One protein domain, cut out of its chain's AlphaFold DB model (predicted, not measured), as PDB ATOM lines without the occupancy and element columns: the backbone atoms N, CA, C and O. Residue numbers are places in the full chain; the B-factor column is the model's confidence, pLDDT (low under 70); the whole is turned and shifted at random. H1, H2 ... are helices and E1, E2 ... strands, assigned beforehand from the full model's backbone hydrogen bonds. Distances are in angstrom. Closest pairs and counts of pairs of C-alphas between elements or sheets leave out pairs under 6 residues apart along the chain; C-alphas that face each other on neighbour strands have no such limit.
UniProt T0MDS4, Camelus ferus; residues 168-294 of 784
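AT A GLANCE: This is residues 168 to 294 of the 784 residues of a protein of Camelus ferus (UniProt T0MDS4). The domain is two lobes set well apart: a loose helical lobe of H1, H2 and H3, and a small three-stranded sheet of E1, E2 and E3. H2 bridges H1 and H3 near their first residues, while H4 meets the last residues of H1 and leads through residues 251 to 255 to the sheet; the far part of H4, residues 236 to 241, and the last helix, H5, stick out. The printed part has 127 residues, with five named helices and three named strands in the order H1 H2 H3 H4 E1 E2 E3 H5; the sheet order is E1 E2 E3, antiparallel, and the class is mostly helix. The whole is loose, with a radius of gyration of the C-alphas of 19.0 A and spans of 52 by 45 by 33 A.

IN THESE COORDINATES: H1, residues 168 to 183, begins at C-alpha 168 (-43.666, -2.934, -54.528) and is 22.1 A long. H2 is residues 198 to 205, 10.4 A. H3, residues 211 to 228, is the longest helix, 25.8 A, and begins at C-alpha 211 (-60.790, -13.114, -51.738). H4 is residues 236 to 250, 20.8 A. E1 is residues 256 to 260, 11.9 A; E2 is residues 266 to 270, 12.7 A; E3 is residues 275 to 278, 9.8 A. H5, residues 287 to 294, 10.3 A, ends at C-alpha 294 (-19.873, 19.082, -52.701).

HOW THE PARTS SIT: H1 touches H2 with residues 170 to 177 alone, at a steep tilt of 61 degrees, opposite ways; the closest C-alphas, of Cys 173 and Leu 201, are 6.9 A apart. H3 touches H2 with residues 211 to 215 alone, about perpendicular at 88 degrees; the closest C-alphas, of Gly 204 and Met 212, are 3.7 A apart. H1 and H3 are apart. H1 with residues 182 to 183 alone touches residues 246 to 250 of H4, at a steep tilt of 54 degrees, opposite ways; the closest C-alphas, of Asn 182 and Ala 249, are 5.5 A apart. E1, E2 and E3 form a meander, each strand the antiparallel neighbour of the one before. In the hairpin E1 and E2, N 258 and O 267 are within hydrogen-bond range at 2.8 A; in the hairpin E2 and E3, N 268 and O 277 are, at 2.8 A. H5 touches no helix and is not on the sheet. In H1, H2, H3, H4 and H5 every O i to N i+4 pair is within hydrogen-bond range.

THE WHOLE: The C-alphas farthest apart, of Asp 210 and Arg 294, are 55.7 A apart. The printed part has no cut. The link H1 to H2, residues 184 to 197, is long. The mean pLDDT of the printed part is 74.7; 50 residues are under 70, among them residues 230 to 244 and 280 to 294.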
ATOM      1  N   SER A 168     -42.936  -4.151 -54.909       79.81
ATOM      2  CA  SER A 168     -43.666  -2.934 -54.528       79.81
ATOM      3  C   SER A 168     -45.069  -3.256 -54.011       79.81
ATOM      4  O   SER A 168     -45.357  -2.997 -52.847       79.81
ATOM      5  N   THR A 169     -45.914  -3.917 -54.807       85.94
ATOM      6  CA  THR A 169     -47.301  -4.207 -54.405       85.94
ATOM      7  C   THR A 169     -47.371  -5.103 -53.163       85.94
ATOM      8  O   THR A 169     -48.251  -4.925 -52.321       85.94
ATOM      9  N   PHE A 170     -46.417  -6.023 -52.977       87.06
ATOM     10  CA  PHE A 170     -46.319  -6.811 -51.745       87.06
ATOM     11  C   PHE A 170     -45.835  -5.992 -50.533       87.06
ATOM     12  O   PHE A 170     -46.326  -6.203 -49.423       87.06
ATOM     13  N   SER A 171     -44.927  -5.027 -50.728       83.00
ATOM     14  CA  SER A 171     -44.570  -4.034 -49.703       83.00
ATOM     15  C   SER A 171     -45.790  -3.213 -49.277       83.00
ATOM     16  O   SER A 171     -46.034  -3.051 -48.080       83.00
ATOM     17  N   ASP A 172     -46.602  -2.761 -50.230       84.62
ATOM     18  CA  ASP A 172     -47.812  -1.986 -49.945       84.62
ATOM     19  C   ASP A 172     -48.847  -2.833 -49.180       84.62
ATOM     20  O   ASP A 172     -49.410  -2.378 -48.181       84.62
ATOM     21  N   CYS A 173     -49.015  -4.112 -49.544       89.38
ATOM     22  CA  CYS A 173     -49.823  -5.068 -48.773       89.38
ATOM     23  C   CYS A 173     -49.304  -5.243 -47.334       89.38
ATOM     24  O   CYS A 173     -50.091  -5.239 -46.383       89.38
ATOM     25  N   LEU A 174     -47.985  -5.366 -47.147       86.88
ATOM     26  CA  LEU A 174     -47.363  -5.431 -45.821       86.88
ATOM     27  C   LEU A 174     -47.606  -4.149 -45.013       86.88
ATOM     28  O   LEU A 174     -47.892  -4.240 -43.817       86.88
ATOM     29  N   MET A 175     -47.536  -2.975 -45.646       85.62
ATOM     30  CA  MET A 175     -47.842  -1.689 -45.015       85.62
ATOM     31  C   MET A 175     -49.308  -1.601 -44.581       85.62
ATOM     32  O   MET A 175     -49.560  -1.257 -43.426       85.62
ATOM     33  N   VAL A 176     -50.260  -1.968 -45.445       88.88
ATOM     34  CA  VAL A 176     -51.702  -1.968 -45.127       88.88
ATOM     35  C   VAL A 176     -52.008  -2.925 -43.972       88.88
ATOM     36  O   VAL A 176     -52.600  -2.511 -42.973       88.88
ATOM     37  N   VAL A 177     -51.533  -4.176 -44.029       89.19
ATOM     38  CA  VAL A 177     -51.726  -5.153 -42.939       89.19
ATOM     39  C   VAL A 177     -51.064  -4.685 -41.640       89.19
ATOM     40  O   VAL A 177     -51.620  -4.884 -40.558       89.19
ATOM     41  N   GLN A 178     -49.894  -4.043 -41.702       84.75
ATOM     42  CA  GLN A 178     -49.209  -3.536 -40.512       84.75
ATOM     43  C   GLN A 178     -49.887  -2.294 -39.913       84.75
ATOM     44  O   GLN A 178     -49.932  -2.159 -38.687       84.75
ATOM     45  N   PHE A 179     -50.423  -1.409 -40.753       86.31
ATOM     46  CA  PHE A 179     -51.230  -0.266 -40.335       86.31
ATOM     47  C   PHE A 179     -52.504  -0.745 -39.636       86.31
ATOM     48  O   PHE A 179     -52.726  -0.405 -38.474       86.31
ATOM     49  N   LEU A 180     -53.271  -1.630 -40.280       88.31
ATOM     50  CA  LEU A 180     -54.497  -2.209 -39.730       88.31
ATOM     51  C   LEU A 180     -54.250  -2.986 -38.428       88.31
ATOM     52  O   LEU A 180     -55.010  -2.837 -37.475       88.31
ATOM     53  N   ARG A 181     -53.157  -3.752 -38.316       85.69
ATOM     54  CA  ARG A 181     -52.824  -4.470 -37.069       85.69
ATOM     55  C   ARG A 181     -52.461  -3.558 -35.896       85.69
ATOM     56  O   ARG A 181     -52.672  -3.954 -34.752       85.69
ATOM     57  N   ASN A 182     -51.937  -2.361 -36.158       81.38
ATOM     58  CA  ASN A 182     -51.606  -1.387 -35.115       81.38
ATOM     59  C   ASN A 182     -52.788  -0.470 -34.778       81.38
ATOM     60  O   ASN A 182     -53.056  -0.221 -33.605       81.38
ATOM     61  N   PHE A 183     -53.487   0.033 -35.798       82.19
ATOM     62  CA  PHE A 183     -54.448   1.132 -35.676       82.19
ATOM     63  C   PHE A 183     -55.893   0.741 -36.005       82.19
ATOM     64  O   PHE A 183     -56.794   1.526 -35.736       82.19
ATOM     65  N   GLY A 184     -56.155  -0.477 -36.489       84.44
ATOM     66  CA  GLY A 184     -57.507  -0.962 -36.797       84.44
ATOM     67  C   GLY A 184     -58.469  -0.825 -35.614       84.44
ATOM     68  O   GLY A 184     -59.539  -0.255 -35.771       84.44
ATOM     69  N   LYS A 185     -58.038  -1.181 -34.393       83.00
ATOM     70  CA  LYS A 185     -58.828  -0.982 -33.154       83.00
ATOM     71  C   LYS A 185     -59.135   0.483 -32.812       83.00
ATOM     72  O   LYS A 185     -59.963   0.757 -31.946       83.00
ATOM     73  N   VAL A 186     -58.418   1.428 -33.417       78.69
ATOM     74  CA  VAL A 186     -58.679   2.869 -33.290       78.69
ATOM     75  C   VAL A 186     -59.734   3.299 -34.312       78.69
ATOM     76  O   VAL A 186     -60.601   4.088 -33.961       78.69
ATOM     77  N   LEU A 187     -59.695   2.700 -35.508       79.50
ATOM     78  CA  LEU A 187     -60.615   2.898 -36.636       79.50
ATOM     79  C   LEU A 187     -61.881   2.006 -36.591       79.50
ATOM     80  O   LEU A 187     -62.631   1.976 -37.559       79.50
ATOM     81  N   GLY A 188     -62.103   1.237 -35.516       80.19
ATOM     82  CA  GLY A 188     -63.283   0.370 -35.336       80.19
ATOM     83  C   GLY A 188     -63.166  -1.091 -35.809       80.19
ATOM     84  O   GLY A 188     -64.128  -1.834 -35.676       80.19
ATOM     85  N   PHE A 189     -62.007  -1.531 -36.308       85.44
ATOM     86  CA  PHE A 189     -61.780  -2.875 -36.864       85.44
ATOM     87  C   PHE A 189     -61.364  -3.883 -35.770       85.44
ATOM     88  O   PHE A 189     -60.416  -3.621 -35.010       85.44
ATOM     89  N   ASP A 190     -61.953  -5.085 -35.749       86.69
ATOM     90  CA  ASP A 190     -61.372  -6.230 -35.039       86.69
ATOM     91  C   ASP A 190     -60.204  -6.810 -35.845       86.69
ATOM     92  O   ASP A 190     -60.362  -7.555 -36.809       86.69
ATOM     93  N   VAL A 191     -58.993  -6.519 -35.378       86.06
ATOM     94  CA  VAL A 191     -57.711  -6.974 -35.938       86.06
ATOM     95  C   VAL A 191     -57.607  -8.499 -36.157       86.06
ATOM     96  O   VAL A 191     -56.737  -8.935 -36.913       86.06
ATOM     97  N   ASN A 192     -58.457  -9.313 -35.524       86.19
ATOM     98  CA  ASN A 192     -58.473 -10.772 -35.683       86.19
ATOM     99  C   ASN A 192     -59.426 -11.278 -36.786       86.19
ATOM    100  O   ASN A 192     -59.299 -12.434 -37.186       86.19
ATOM    101  N   ILE A 193     -60.373 -10.447 -37.235       86.94
ATOM    102  CA  ILE A 193     -61.465 -10.817 -38.155       86.94
ATOM    103  C   ILE A 193     -61.417  -9.940 -39.411       86.94
ATOM    104  O   ILE A 193     -61.375 -10.439 -40.528       86.94
ATOM    105  N   ASP A 194     -61.354  -8.624 -39.218       87.12
ATOM    106  CA  ASP A 194     -61.537  -7.599 -40.247       87.12
ATOM    107  C   ASP A 194     -60.317  -7.350 -41.143       87.12
ATOM    108  O   ASP A 194     -60.413  -6.585 -42.109       87.12
ATOM    109  N   VAL A 195     -59.161  -7.917 -40.782       90.00
ATOM    110  CA  VAL A 195     -57.851  -7.604 -41.366       90.00
ATOM    111  C   VAL A 195     -57.325  -8.823 -42.127       90.00
ATOM    112  O   VAL A 195     -56.801  -9.747 -41.492       90.00
ATOM    113  N   PRO A 196     -57.416  -8.839 -43.473       91.12
ATOM    114  CA  PRO A 196     -57.054 -10.007 -44.261       91.12
ATOM    115  C   PRO A 196     -55.572 -10.362 -44.123       91.12
ATOM    116  O   PRO A 196     -54.700  -9.533 -43.837       91.12
ATOM    117  N   ASN A 197     -55.281 -11.642 -44.340       90.44
ATOM    118  CA  ASN A 197     -53.911 -12.128 -44.431       90.44
ATOM    119  C   ASN A 197     -53.321 -11.846 -45.829       90.44
ATOM    120  O   ASN A 197     -54.029 -11.487 -46.767       90.44
ATOM    121  N   LEU A 198     -52.005 -12.016 -45.977       90.62
ATOM    122  CA  LEU A 198     -51.293 -11.681 -47.218       90.62
ATOM    123  C   LEU A 198     -51.661 -12.583 -48.415       90.62
ATOM    124  O   LEU A 198     -51.448 -12.157 -49.546       90.62
ATOM    125  N   SER A 199     -52.221 -13.780 -48.190       90.38
ATOM    126  CA  SER A 199     -52.741 -14.637 -49.269       90.38
ATOM    127  C   SER A 199     -54.037 -14.053 -49.824       90.38
ATOM    128  O   SER A 199     -54.105 -13.765 -51.011       90.38
ATOM    129  N   VAL A 200     -55.003 -13.738 -48.949       92.56
ATOM    130  CA  VAL A 200     -56.278 -13.093 -49.323       92.56
ATOM    131  C   VAL A 200     -56.039 -11.758 -50.032       92.56
ATOM    132  O   VAL A 200     -56.646 -11.494 -51.064       92.56
ATOM    133  N   LEU A 201     -55.104 -10.935 -49.542       92.81
ATOM    134  CA  LEU A 201     -54.728  -9.686 -50.216       92.81
ATOM    135  C   LEU A 201     -54.119  -9.920 -51.606       92.81
ATOM    136  O   LEU A 201     -54.485  -9.219 -52.546       92.81
ATOM    137  N   GLN A 202     -53.231 -10.906 -51.767       92.94
ATOM    138  CA  GLN A 202     -52.690 -11.260 -53.082       92.94
ATOM    139  C   GLN A 202     -53.778 -11.788 -54.025       92.94
ATOM    140  O   GLN A 202     -53.867 -11.345 -55.165       92.94
ATOM    141  N   GLU A 203     -54.591 -12.733 -53.567       93.06
ATOM    142  CA  GLU A 203     -55.652 -13.362 -54.351       93.06
ATOM    143  C   GLU A 203     -56.710 -12.338 -54.768       93.06
ATOM    144  O   GLU A 203     -57.047 -12.267 -55.947       93.06
ATOM    145  N   GLY A 204     -57.156 -11.479 -53.848       93.50
ATOM    146  CA  GLY A 204     -58.115 -10.415 -54.136       93.50
ATOM    147  C   GLY A 204     -57.583  -9.378 -55.127       93.50
ATOM    148  O   GLY A 204     -58.286  -9.036 -56.074       93.50
ATOM    149  N   LEU A 205     -56.321  -8.947 -54.995       92.69
ATOM    150  CA  LEU A 205     -55.677  -8.053 -55.974       92.69
ATOM    151  C   LEU A 205     -55.471  -8.712 -57.350       92.69
ATOM    152  O   LEU A 205     -55.444  -8.017 -58.366       92.69
ATOM    153  N   LEU A 206     -55.353 -10.040 -57.402       92.38
ATOM    154  CA  LEU A 206     -55.300 -10.823 -58.641       92.38
ATOM    155  C   LEU A 206     -56.694 -11.237 -59.160       92.38
ATOM    156  O   LEU A 206     -56.777 -11.860 -60.217       92.38
ATOM    157  N   ASN A 207     -57.780 -10.867 -58.465       90.50
ATOM    158  CA  ASN A 207     -59.169 -11.270 -58.736       90.50
ATOM    159  C   ASN A 207     -59.366 -12.803 -58.771       90.50
ATOM    160  O   ASN A 207     -60.049 -13.347 -59.642       90.50
ATOM    161  N   ILE A 208     -58.738 -13.509 -57.827       87.75
ATOM    162  CA  ILE A 208     -58.795 -14.966 -57.667       87.75
ATOM    163  C   ILE A 208     -59.734 -15.318 -56.508       87.75
ATOM    164  O   ILE A 208     -59.486 -14.941 -55.366       87.75
ATOM    165  N   GLY A 209     -60.771 -16.109 -56.801       86.19
ATOM    166  CA  GLY A 209     -61.705 -16.629 -55.799       86.19
ATOM    167  C   GLY A 209     -62.515 -15.543 -55.082       86.19
ATOM    168  O   GLY A 209     -62.640 -14.416 -55.557       86.19
ATOM    169  N   ASP A 210     -63.063 -15.898 -53.920       86.44
ATOM    170  CA  ASP A 210     -63.905 -15.002 -53.115       86.44
ATOM    171  C   ASP A 210     -63.088 -13.905 -52.393       86.44
ATOM    172  O   ASP A 210     -63.645 -12.894 -51.968       86.44
ATOM    173  N   SER A 211     -61.756 -14.050 -52.339       92.00
ATOM    174  CA  SER A 211     -60.790 -13.114 -51.738       92.00
ATOM    175  C   SER A 211     -60.878 -11.682 -52.301       92.00
ATOM    176  O   SER A 211     -60.484 -10.725 -51.634       92.00
ATOM    177  N   MET A 212     -61.436 -11.500 -53.508       91.38
ATOM    178  CA  MET A 212     -61.772 -10.179 -54.063       91.38
ATOM    179  C   MET A 212     -62.798  -9.432 -53.191       91.38
ATOM    180  O   MET A 212     -62.645  -8.232 -52.957       91.38
ATOM    181  N   GLY A 213     -63.815 -10.139 -52.684       90.56
ATOM    182  CA  GLY A 213     -64.858  -9.574 -51.830       90.56
ATOM    183  C   GLY A 213     -64.299  -9.070 -50.502       90.56
ATOM    184  O   GLY A 213     -64.563  -7.934 -50.127       90.56
ATOM    185  N   GLU A 214     -63.428  -9.846 -49.848       90.38
ATOM    186  CA  GLU A 214     -62.766  -9.425 -48.601       90.38
ATOM    187  C   GLU A 214     -61.939  -8.137 -48.776       90.38
ATOM    188  O   GLU A 214     -61.944  -7.265 -47.900       90.38
ATOM    189  N   VAL A 215     -61.252  -7.983 -49.915       92.06
ATOM    190  CA  VAL A 215     -60.490  -6.766 -50.247       92.06
ATOM    191  C   VAL A 215     -61.421  -5.588 -50.567       92.06
ATOM    192  O   VAL A 215     -61.137  -4.462 -50.151       92.06
ATOM    193  N   GLN A 216     -62.549  -5.826 -51.244       90.19
ATOM    194  CA  GLN A 216     -63.557  -4.793 -51.500       90.19
ATOM    195  C   GLN A 216     -64.229  -4.319 -50.201       90.19
ATOM    196  O   GLN A 216     -64.299  -3.114 -49.963       90.19
ATOM    197  N   ASP A 217     -64.642  -5.234 -49.324       89.31
ATOM    198  CA  ASP A 217     -65.239  -4.912 -48.024       89.31
ATOM    199  C   ASP A 217     -64.247  -4.184 -47.109       89.31
ATOM    200  O   ASP A 217     -64.640  -3.309 -46.335       89.31
ATOM    201  N   LEU A 218     -62.952  -4.517 -47.186       90.88
ATOM    202  CA  LEU A 218     -61.895  -3.783 -46.485       90.88
ATOM    203  C   LEU A 218     -61.776  -2.344 -47.001       90.88
ATOM    204  O   LEU A 218     -61.682  -1.416 -46.195       90.88
ATOM    205  N   LEU A 219     -61.791  -2.155 -48.323       89.81
ATOM    206  CA  LEU A 219     -61.724  -0.832 -48.944       89.81
ATOM    207  C   LEU A 219     -62.954   0.015 -48.593       89.81
ATOM    208  O   LEU A 219     -62.794   1.185 -48.250       89.81
ATOM    209  N   VAL A 220     -64.154  -0.574 -48.613       87.69
ATOM    210  CA  VAL A 220     -65.396   0.097 -48.198       87.69
ATOM    211  C   VAL A 220     -65.313   0.518 -46.731       87.69
ATOM    212  O   VAL A 220     -65.523   1.691 -46.444       87.69
ATOM    213  N   ARG A 221     -64.915  -0.372 -45.809       86.19
ATOM    214  CA  ARG A 221     -64.760  -0.026 -44.380       86.19
ATOM    215  C   ARG A 221     -63.709   1.063 -44.137       86.19
ATOM    216  O   ARG A 221     -63.929   1.944 -43.309       86.19
ATOM    217  N   LEU A 222     -62.588   1.038 -44.862       88.12
ATOM    218  CA  LEU A 222     -61.554   2.079 -44.776       88.12
ATOM    219  C   LEU A 222     -62.035   3.428 -45.321       88.12
ATOM    220  O   LEU A 222     -61.765   4.458 -44.702       88.12
ATOM    221  N   LEU A 223     -62.771   3.430 -46.436       85.81
ATOM    222  CA  LEU A 223     -63.398   4.634 -46.978       85.81
ATOM    223  C   LEU A 223     -64.463   5.177 -46.018       85.81
ATOM    224  O   LEU A 223     -64.471   6.373 -45.747       85.81
ATOM    225  N   SER A 224     -65.305   4.314 -45.440       83.75
ATOM    226  CA  SER A 224     -66.306   4.724 -44.453       83.75
ATOM    227  C   SER A 224     -65.672   5.356 -43.215       83.75
ATOM    228  O   SER A 224     -66.139   6.400 -42.773       83.75
ATOM    229  N   ALA A 225     -64.580   4.790 -42.694       81.12
ATOM    230  CA  ALA A 225     -63.846   5.392 -41.581       81.12
ATOM    231  C   ALA A 225     -63.282   6.783 -41.940       81.12
ATOM    232  O   ALA A 225     -63.387   7.701 -41.132       81.12
ATOM    233  N   ALA A 226     -62.737   6.957 -43.149       80.88
ATOM    234  CA  ALA A 226     -62.180   8.233 -43.610       80.88
ATOM    235  C   ALA A 226     -63.240   9.308 -43.929       80.88
ATOM    236  O   ALA A 226     -62.944  10.497 -43.824       80.88
ATOM    237  N   VAL A 227     -64.454   8.902 -44.315       79.56
ATOM    238  CA  VAL A 227     -65.596   9.804 -44.558       79.56
ATOM    239  C   VAL A 227     -66.297  10.185 -43.247       79.56
ATOM    240  O   VAL A 227     -66.703  11.332 -43.101       79.56
ATOM    241  N   CYS A 228     -66.410   9.264 -42.280       73.69
ATOM    242  CA  CYS A 228     -67.031   9.532 -40.975       73.69
ATOM    243  C   CYS A 228     -66.118  10.281 -39.985       73.69
ATOM    244  O   CYS A 228     -66.626  11.048 -39.173       73.69
ATOM    245  N   ASP A 229     -64.797  10.061 -40.020       70.62
ATOM    246  CA  ASP A 229     -63.816  10.850 -39.257       70.62
ATOM    247  C   ASP A 229     -62.648  11.289 -40.164       70.62
ATOM    248  O   ASP A 229     -61.609  10.623 -40.233       70.62
ATOM    249  N   PRO A 230     -62.779  12.445 -40.841       65.38
ATOM    250  CA  PRO A 230     -61.695  13.063 -41.606       65.38
ATOM    251  C   PRO A 230     -60.618  13.724 -40.714       65.38
ATOM    252  O   PRO A 230     -59.722  14.407 -41.217       65.38
ATOM    253  N   GLY A 231     -60.669  13.520 -39.390       64.38
ATOM    254  CA  GLY A 231     -59.718  14.034 -38.405       64.38
ATOM    255  C   GLY A 231     -60.223  15.225 -37.586       64.38
ATOM    256  O   GLY A 231     -59.402  15.918 -36.972       64.38
ATOM    257  N   LEU A 232     -61.536  15.489 -37.571       57.81
ATOM    258  CA  LEU A 232     -62.132  16.650 -36.906       57.81
ATOM    259  C   LEU A 232     -62.116  16.453 -35.378       57.81
ATOM    260  O   LEU A 232     -62.977  15.796 -34.794       57.81
ATOM    261  N   ILE A 233     -61.107  17.011 -34.699       55.78
ATOM    262  CA  ILE A 233     -60.867  16.758 -33.267       55.78
ATOM    263  C   ILE A 233     -61.911  17.469 -32.381       55.78
ATOM    264  O   ILE A 233     -61.639  18.520 -31.790       55.78
ATOM    265  N   THR A 234     -63.090  16.865 -32.222       50.69
ATOM    266  CA  THR A 234     -64.200  17.402 -31.415       50.69
ATOM    267  C   THR A 234     -63.955  17.253 -29.903       50.69
ATOM    268  O   THR A 234     -64.493  16.413 -29.178       50.69
ATOM    269  N   GLY A 235     -63.121  18.155 -29.387       53.31
ATOM    270  CA  GLY A 235     -62.987  18.426 -27.961       53.31
ATOM    271  C   GLY A 235     -61.898  17.637 -27.223       53.31
ATOM    272  O   GLY A 235     -61.532  16.498 -27.522       53.31
ATOM    273  N   TYR A 236     -61.389  18.271 -26.165       52.78
ATOM    274  CA  TYR A 236     -60.206  17.841 -25.410       52.78
ATOM    275  C   TYR A 236     -60.296  16.416 -24.823       52.78
ATOM    276  O   TYR A 236     -59.283  15.727 -24.690       52.78
ATOM    277  N   LYS A 237     -61.508  15.946 -24.487       51.09
ATOM    278  CA  LYS A 237     -61.732  14.600 -23.929       51.09
ATOM    279  C   LYS A 237     -61.483  13.501 -24.967       51.09
ATOM    280  O   LYS A 237     -60.722  12.577 -24.680       51.09
ATOM    281  N   GLN A 238     -62.060  13.626 -26.164       59.72
ATOM    282  CA  GLN A 238     -61.839  12.672 -27.254       59.72
ATOM    283  C   GLN A 238     -60.373  12.701 -27.708       59.72
ATOM    284  O   GLN A 238     -59.737  11.652 -27.801       59.72
ATOM    285  N   GLN A 239     -59.788  13.899 -27.857       59.44
ATOM    286  CA  GLN A 239     -58.369  14.064 -28.199       59.44
ATOM    287  C   GLN A 239     -57.438  13.307 -27.233       59.44
ATOM    288  O   GLN A 239     -56.465  12.682 -27.663       59.44
ATOM    289  N   SER A 240     -57.731  13.338 -25.927       62.44
ATOM    290  CA  SER A 240     -56.958  12.618 -24.907       62.44
ATOM    291  C   SER A 240     -57.086  11.094 -25.047       62.44
ATOM    292  O   SER A 240     -56.076  10.387 -25.016       62.44
ATOM    293  N   GLN A 241     -58.301  10.586 -25.285       64.56
ATOM    294  CA  GLN A 241     -58.551   9.157 -25.505       64.56
ATOM    295  C   GLN A 241     -57.891   8.646 -26.795       64.56
ATOM    296  O   GLN A 241     -57.215   7.617 -26.764       64.56
ATOM    297  N   TYR A 242     -58.010   9.381 -27.906       65.00
ATOM    298  CA  TYR A 242     -57.364   9.029 -29.174       65.00
ATOM    299  C   TYR A 242     -55.835   9.023 -29.036       65.00
ATOM    300  O   TYR A 242     -55.175   8.060 -29.426       65.00
ATOM    301  N   ARG A 243     -55.255  10.043 -28.384       65.12
ATOM    302  CA  ARG A 243     -53.813  10.084 -28.076       65.12
ATOM    303  C   ARG A 243     -53.359   8.915 -27.201       65.12
ATOM    304  O   ARG A 243     -52.256   8.417 -27.417       65.12
ATOM    305  N   ARG A 244     -54.188   8.453 -26.257       69.38
ATOM    306  CA  ARG A 244     -53.900   7.254 -25.456       69.38
ATOM    307  C   ARG A 244     -53.898   5.995 -26.328       69.38
ATOM    308  O   ARG A 244     -52.882   5.306 -26.352       69.38
ATOM    309  N   LYS A 245     -54.963   5.760 -27.110       70.75
ATOM    310  CA  LYS A 245     -55.052   4.639 -28.069       70.75
ATOM    311  C   LYS A 245     -53.842   4.609 -29.022       70.75
ATOM    312  O   LYS A 245     -53.224   3.561 -29.191       70.75
ATOM    313  N   LEU A 246     -53.463   5.761 -29.585       67.69
ATOM    314  CA  LEU A 246     -52.321   5.909 -30.497       67.69
ATOM    315  C   LEU A 246     -50.969   5.625 -29.812       67.69
ATOM    316  O   LEU A 246     -50.108   4.962 -30.392       67.69
ATOM    317  N   PHE A 247     -50.779   6.102 -28.578       65.25
ATOM    318  CA  PHE A 247     -49.571   5.833 -27.791       65.25
ATOM    319  C   PHE A 247     -49.436   4.345 -27.452       65.25
ATOM    320  O   PHE A 247     -48.370   3.766 -27.665       65.25
ATOM    321  N   ASP A 248     -50.511   3.706 -26.995       66.00
ATOM    322  CA  ASP A 248     -50.502   2.277 -26.680       66.00
ATOM    323  C   ASP A 248     -50.246   1.437 -27.947       66.00
ATOM    324  O   ASP A 248     -49.368   0.572 -27.937       66.00
ATOM    325  N   ALA A 249     -50.870   1.785 -29.080       65.38
ATOM    326  CA  ALA A 249     -50.593   1.176 -30.386       65.38
ATOM    327  C   ALA A 249     -49.139   1.358 -30.873       65.38
ATOM    328  O   ALA A 249     -48.603   0.481 -31.552       65.38
ATOM    329  N   SER A 250     -48.466   2.461 -30.519       61.97
ATOM    330  CA  SER A 250     -47.086   2.722 -30.963       61.97
ATOM    331  C   SER A 250     -46.052   1.726 -30.414       61.97
ATOM    332  O   SER A 250     -45.003   1.534 -31.027       61.97
ATOM    333  N   HIS A 251     -46.367   1.016 -29.326       61.03
ATOM    334  CA  HIS A 251     -45.511  -0.039 -28.767       61.03
ATOM    335  C   HIS A 251     -45.545  -1.342 -29.592       61.03
ATOM    336  O   HIS A 251     -44.681  -2.199 -29.416       61.03
ATOM    337  N   SER A 252     -46.492  -1.471 -30.529       60.16
ATOM    338  CA  SER A 252     -46.580  -2.583 -31.491       60.16
ATOM    339  C   SER A 252     -45.681  -2.402 -32.727       60.16
ATOM    340  O   SER A 252     -45.639  -3.276 -33.595       60.16
ATOM    341  N   LEU A 253     -44.963  -1.278 -32.849       63.22
ATOM    342  CA  LEU A 253     -44.069  -1.019 -33.982       63.22
ATOM    343  C   LEU A 253     -42.874  -1.991 -33.992       63.22
ATOM    344  O   LEU A 253     -42.187  -2.187 -32.989       63.22
ATOM    345  N   ARG A 254     -42.604  -2.596 -35.157       63.59
ATOM    346  CA  ARG A 254     -41.513  -3.579 -35.329       63.59
ATOM    347  C   ARG A 254     -40.119  -2.964 -35.415       63.59
ATOM    348  O   ARG A 254     -39.124  -3.659 -35.223       63.59
ATOM    349  N   SER A 255     -40.048  -1.667 -35.687       69.50
ATOM    350  CA  SER A 255     -38.818  -0.888 -35.725       69.50
ATOM    351  C   SER A 255     -39.065   0.536 -35.231       69.50
ATOM    352  O   SER A 255     -40.155   1.090 -35.381       69.50
ATOM    353  N   MET A 256     -38.039   1.131 -34.627       68.50
ATOM    354  CA  MET A 256     -38.031   2.517 -34.159       68.50
ATOM    355  C   MET A 256     -36.705   3.172 -34.539       68.50
ATOM    356  O   MET A 256     -35.643   2.584 -34.324       68.50
ATOM    357  N   MET A 257     -36.748   4.402 -35.053       70.81
ATOM    358  CA  MET A 257     -35.538   5.202 -35.226       70.81
ATOM    359  C   MET A 257     -35.015   5.628 -33.846       70.81
ATOM    360  O   MET A 257     -35.707   6.301 -33.080       70.81
ATOM    361  N   PHE A 258     -33.788   5.222 -33.535       74.62
ATOM    362  CA  PHE A 258     -33.064   5.579 -32.315       74.62
ATOM    363  C   PHE A 258     -32.345   6.929 -32.450       74.62
ATOM    364  O   PHE A 258     -32.224   7.675 -31.480       74.62
ATOM    365  N   GLY A 259     -31.889   7.257 -33.661       70.94
ATOM    366  CA  GLY A 259     -31.233   8.523 -33.974       70.94
ATOM    367  C   GLY A 259     -30.469   8.477 -35.295       70.94
ATOM    368  O   GLY A 259     -30.601   7.533 -36.073       70.94
ATOM    369  N   GLN A 260     -29.652   9.501 -35.521       71.44
ATOM    370  CA  GLN A 260     -28.813   9.674 -36.705       71.44
ATOM    371  C   GLN A 260     -27.423  10.159 -36.257       71.44
ATOM    372  O   GLN A 260     -27.339  10.953 -35.314       71.44
ATOM    373  N   ASP A 261     -26.340   9.676 -36.873       66.50
ATOM    374  CA  ASP A 261     -24.980  10.133 -36.547       66.50
ATOM    375  C   ASP A 261     -24.524  11.353 -37.373       66.50
ATOM    376  O   ASP A 261     -25.237  11.881 -38.228       66.50
ATOM    377  N   ARG A 262     -23.286  11.802 -37.121       56.50
ATOM    378  CA  ARG A 262     -22.633  12.901 -37.858       56.50
ATOM    379  C   ARG A 262     -22.372  12.589 -39.341       56.50
ATOM    380  O   ARG A 262     -21.966  13.491 -40.065       56.50
ATOM    381  N   TYR A 263     -22.591  11.351 -39.779       58.47
ATOM    382  CA  TYR A 263     -22.456  10.889 -41.160       58.47
ATOM    383  C   TYR A 263     -23.826  10.615 -41.808       58.47
ATOM    384  O   TYR A 263     -23.901   9.897 -42.800       58.47
ATOM    385  N   ARG A 264     -24.909  11.174 -41.238       61.00
ATOM    386  CA  ARG A 264     -26.315  10.998 -41.652       61.00
ATOM    387  C   ARG A 264     -26.851   9.557 -41.578       61.00
ATOM    388  O   ARG A 264     -28.006   9.328 -41.946       61.00
ATOM    389  N   ARG A 265     -26.105   8.591 -41.037       69.12
ATOM    390  CA  ARG A 265     -26.553   7.189 -40.958       69.12
ATOM    391  C   ARG A 265     -27.609   7.041 -39.869       69.12
ATOM    392  O   ARG A 265     -27.398   7.482 -38.737       69.12
ATOM    393  N   ARG A 266     -28.750   6.439 -40.210       70.56
ATOM    394  CA  ARG A 266     -29.867   6.211 -39.282       70.56
ATOM    395  C   ARG A 266     -29.665   4.921 -38.495       70.56
ATOM    396  O   ARG A 266     -29.262   3.897 -39.042       70.56
ATOM    397  N   TYR A 267     -29.970   4.983 -37.205       77.00
ATOM    398  CA  TYR A 267     -29.904   3.861 -36.276       77.00
ATOM    399  C   TYR A 267     -31.323   3.386 -35.987       77.00
ATOM    400  O   TYR A 267     -32.163   4.166 -35.533       77.00
ATOM    401  N   TRP A 268     -31.577   2.105 -36.218       80.19
ATOM    402  CA  TRP A 268     -32.878   1.466 -36.091       80.19
ATOM    403  C   TRP A 268     -32.830   0.395 -35.000       80.19
ATOM    404  O   TRP A 268     -32.053  -0.553 -35.081       80.19
ATOM    405  N   ILE A 269     -33.674   0.517 -33.978       77.94
ATOM    406  CA  ILE A 269     -33.929  -0.580 -33.036       77.94
ATOM    407  C   ILE A 269     -35.064  -1.415 -33.616       77.94
ATOM    408  O   ILE A 269     -36.138  -0.873 -33.874       77.94
ATOM    409  N   LEU A 270     -34.846  -2.719 -33.787       77.31
ATOM    410  CA  LEU A 270     -35.882  -3.687 -34.164       77.31
ATOM    411  C   LEU A 270     -36.146  -4.594 -32.947       77.31
ATOM    412  O   LEU A 270     -35.391  -5.551 -32.744       77.31
ATOM    413  N   PRO A 271     -37.169  -4.321 -32.107       64.75
ATOM    414  CA  PRO A 271     -37.333  -5.011 -30.825       64.75
ATOM    415  C   PRO A 271     -37.494  -6.530 -30.944       64.75
ATOM    416  O   PRO A 271     -37.009  -7.254 -30.079       64.75
ATOM    417  N   GLN A 272     -38.120  -7.029 -32.020       64.44
ATOM    418  CA  GLN A 272     -38.268  -8.475 -32.244       64.44
ATOM    419  C   GLN A 272     -37.025  -9.138 -32.866       64.44
ATOM    420  O   GLN A 272     -36.906 -10.358 -32.812       64.44
ATOM    421  N   CYS A 273     -36.097  -8.365 -33.444       63.84
ATOM    422  CA  CYS A 273     -34.875  -8.887 -34.070       63.84
ATOM    423  C   CYS A 273     -33.639  -8.804 -33.159       63.84
ATOM    424  O   CYS A 273     -32.606  -9.372 -33.495       63.84
ATOM    425  N   GLY A 274     -33.737  -8.120 -32.012       65.88
ATOM    426  CA  GLY A 274     -32.715  -8.153 -30.965       65.88
ATOM    427  C   GLY A 274     -31.410  -7.434 -31.318       65.88
ATOM    428  O   GLY A 274     -30.336  -8.009 -31.170       65.88
ATOM    429  N   GLY A 275     -31.477  -6.174 -31.760       75.44
ATOM    430  CA  GLY A 275     -30.270  -5.392 -32.041       75.44
ATOM    431  C   GLY A 275     -30.516  -3.925 -32.389       75.44
ATOM    432  O   GLY A 275     -31.660  -3.480 -32.525       75.44
ATOM    433  N   ILE A 276     -29.410  -3.193 -32.551       78.06
ATOM    434  CA  ILE A 276     -29.370  -1.883 -33.207       78.06
ATOM    435  C   ILE A 276     -28.799  -2.107 -34.607       78.06
ATOM    436  O   ILE A 276     -27.676  -2.586 -34.754       78.06
ATOM    437  N   PHE A 277     -29.577  -1.756 -35.618       78.12
ATOM    438  CA  PHE A 277     -29.237  -1.861 -37.028       78.12
ATOM    439  C   PHE A 277     -28.830  -0.474 -37.528       78.12
ATOM    440  O   PHE A 277     -29.465   0.520 -37.173       78.12
ATOM    441  N   VAL A 278     -27.770  -0.390 -38.327       77.81
ATOM    442  CA  VAL A 278     -27.330   0.867 -38.951       77.81
ATOM    443  C   VAL A 278     -27.735   0.821 -40.414       77.81
ATOM    444  O   VAL A 278     -27.440  -0.152 -41.103       77.81
ATOM    445  N   GLU A 279     -28.436   1.849 -40.877       71.12
ATOM    446  CA  GLU A 279     -28.810   1.976 -42.281       71.12
ATOM    447  C   GLU A 279     -27.577   2.304 -43.131       71.12
ATOM    448  O   GLU A 279     -26.801   3.204 -42.790       71.12
ATOM    449  N   GLY A 280     -27.397   1.559 -44.222       61.47
ATOM    450  CA  GLY A 280     -26.288   1.740 -45.151       61.47
ATOM    451  C   GLY A 280     -26.296   3.114 -45.824       61.47
ATOM    452  O   GLY A 280     -27.343   3.751 -45.995       61.47
ATOM    453  N   MET A 281     -25.111   3.580 -46.215       54.91
ATOM    454  CA  MET A 281     -24.921   4.890 -46.858       54.91
ATOM    455  C   MET A 281     -25.574   4.958 -48.252       54.91
ATOM    456  O   MET A 281     -25.827   6.040 -48.769       54.91
ATOM    457  N   GLU A 282     -25.894   3.803 -48.825       53.00
ATOM    458  CA  GLU A 282     -26.656   3.594 -50.051       53.00
ATOM    459  C   GLU A 282     -28.170   3.886 -49.920       53.00
ATOM    460  O   GLU A 282     -28.809   4.186 -50.925       53.00
ATOM    461  N   SER A 283     -28.742   3.865 -48.706       53.12
ATOM    462  CA  SER A 283     -30.170   4.163 -48.430       53.12
ATOM    463  C   SER A 283     -30.374   5.488 -47.661       53.12
ATOM    464  O   SER A 283     -31.412   6.161 -47.754       53.12
ATOM    465  N   GLY A 284     -29.354   5.908 -46.908       44.78
ATOM    466  CA  GLY A 284     -29.353   7.102 -46.064       44.78
ATOM    467  C   GLY A 284     -29.143   8.436 -46.790       44.78
ATOM    468  O   GLY A 284     -28.106   9.045 -46.574       44.78
ATOM    469  N   GLU A 285     -30.139   8.912 -47.554       47.56
ATOM    470  CA  GLU A 285     -30.090  10.168 -48.350       47.56
ATOM    471  C   GLU A 285     -29.023  10.141 -49.461       47.56
ATOM    472  O   GLU A 285     -27.826  10.289 -49.234       47.56
ATOM    473  N   GLY A 286     -29.487   9.912 -50.694       45.97
ATOM    474  CA  GLY A 286     -28.639   9.482 -51.801       45.97
ATOM    475  C   GLY A 286     -27.585  10.486 -52.286       45.97
ATOM    476  O   GLY A 286     -27.579  11.672 -51.950       45.97
ATOM    477  N   LEU A 287     -26.730   9.968 -53.174       48.59
ATOM    478  CA  LEU A 287     -25.598  10.631 -53.840       48.59
ATOM    479  C   LEU A 287     -25.858  12.077 -54.293       48.59
ATOM    480  O   LEU A 287     -24.931  12.883 -54.298       48.59
ATOM    481  N   GLU A 288     -27.094  12.406 -54.662       52.12
ATOM    482  CA  GLU A 288     -27.510  13.727 -55.129       52.12
ATOM    483  C   GLU A 288     -27.391  14.824 -54.056       52.12
ATOM    484  O   GLU A 288     -26.889  15.906 -54.358       52.12
ATOM    485  N   GLU A 289     -27.752  14.572 -52.791       53.12
ATOM    486  CA  GLU A 289     -27.611  15.602 -51.746       53.12
ATOM    487  C   GLU A 289     -26.135  15.804 -51.360       53.12
ATOM    488  O   GLU A 289     -25.680  16.933 -51.169       53.12
ATOM    489  N   ILE A 290     -25.352  14.719 -51.362       54.06
ATOM    490  CA  ILE A 290     -23.895  14.749 -51.157       54.06
ATOM    491  C   ILE A 290     -23.197  15.473 -52.323       54.06
ATOM    492  O   ILE A 290     -22.244  16.226 -52.105       54.06
ATOM    493  N   ALA A 291     -23.678  15.302 -53.559       59.38
ATOM    494  CA  ALA A 291     -23.219  16.067 -54.714       59.38
ATOM    495  C   ALA A 291     -23.556  17.559 -54.564       59.38
ATOM    496  O   ALA A 291     -22.685  18.397 -54.791       59.38
ATOM    497  N   LYS A 292     -24.763  17.891 -54.088       58.28
ATOM    498  CA  LYS A 292     -25.225  19.271 -53.853       58.28
ATOM    499  C   LYS A 292     -24.466  19.964 -52.712       58.28
ATOM    500  O   LYS A 292     -24.181  21.158 -52.807       58.28
ATOM    501  N   GLU A 293     -24.064  19.243 -51.662       52.78
ATOM    502  CA  GLU A 293     -23.110  19.752 -50.660       52.78
ATOM    503  C   GLU A 293     -21.695  19.922 -51.244       52.78
ATOM    504  O   GLU A 293     -21.078  20.970 -51.040       52.78
ATOM    505  N   ARG A 294     -21.183  18.957 -52.024       60.12
ATOM    506  CA  ARG A 294     -19.873  19.082 -52.701       60.12
ATOM    507  C   ARG A 294     -19.823  20.252 -53.686       60.12
ATOM    508  O   ARG A 294     -18.787  20.904 -53.793       60.12
TER     509      ARG A 294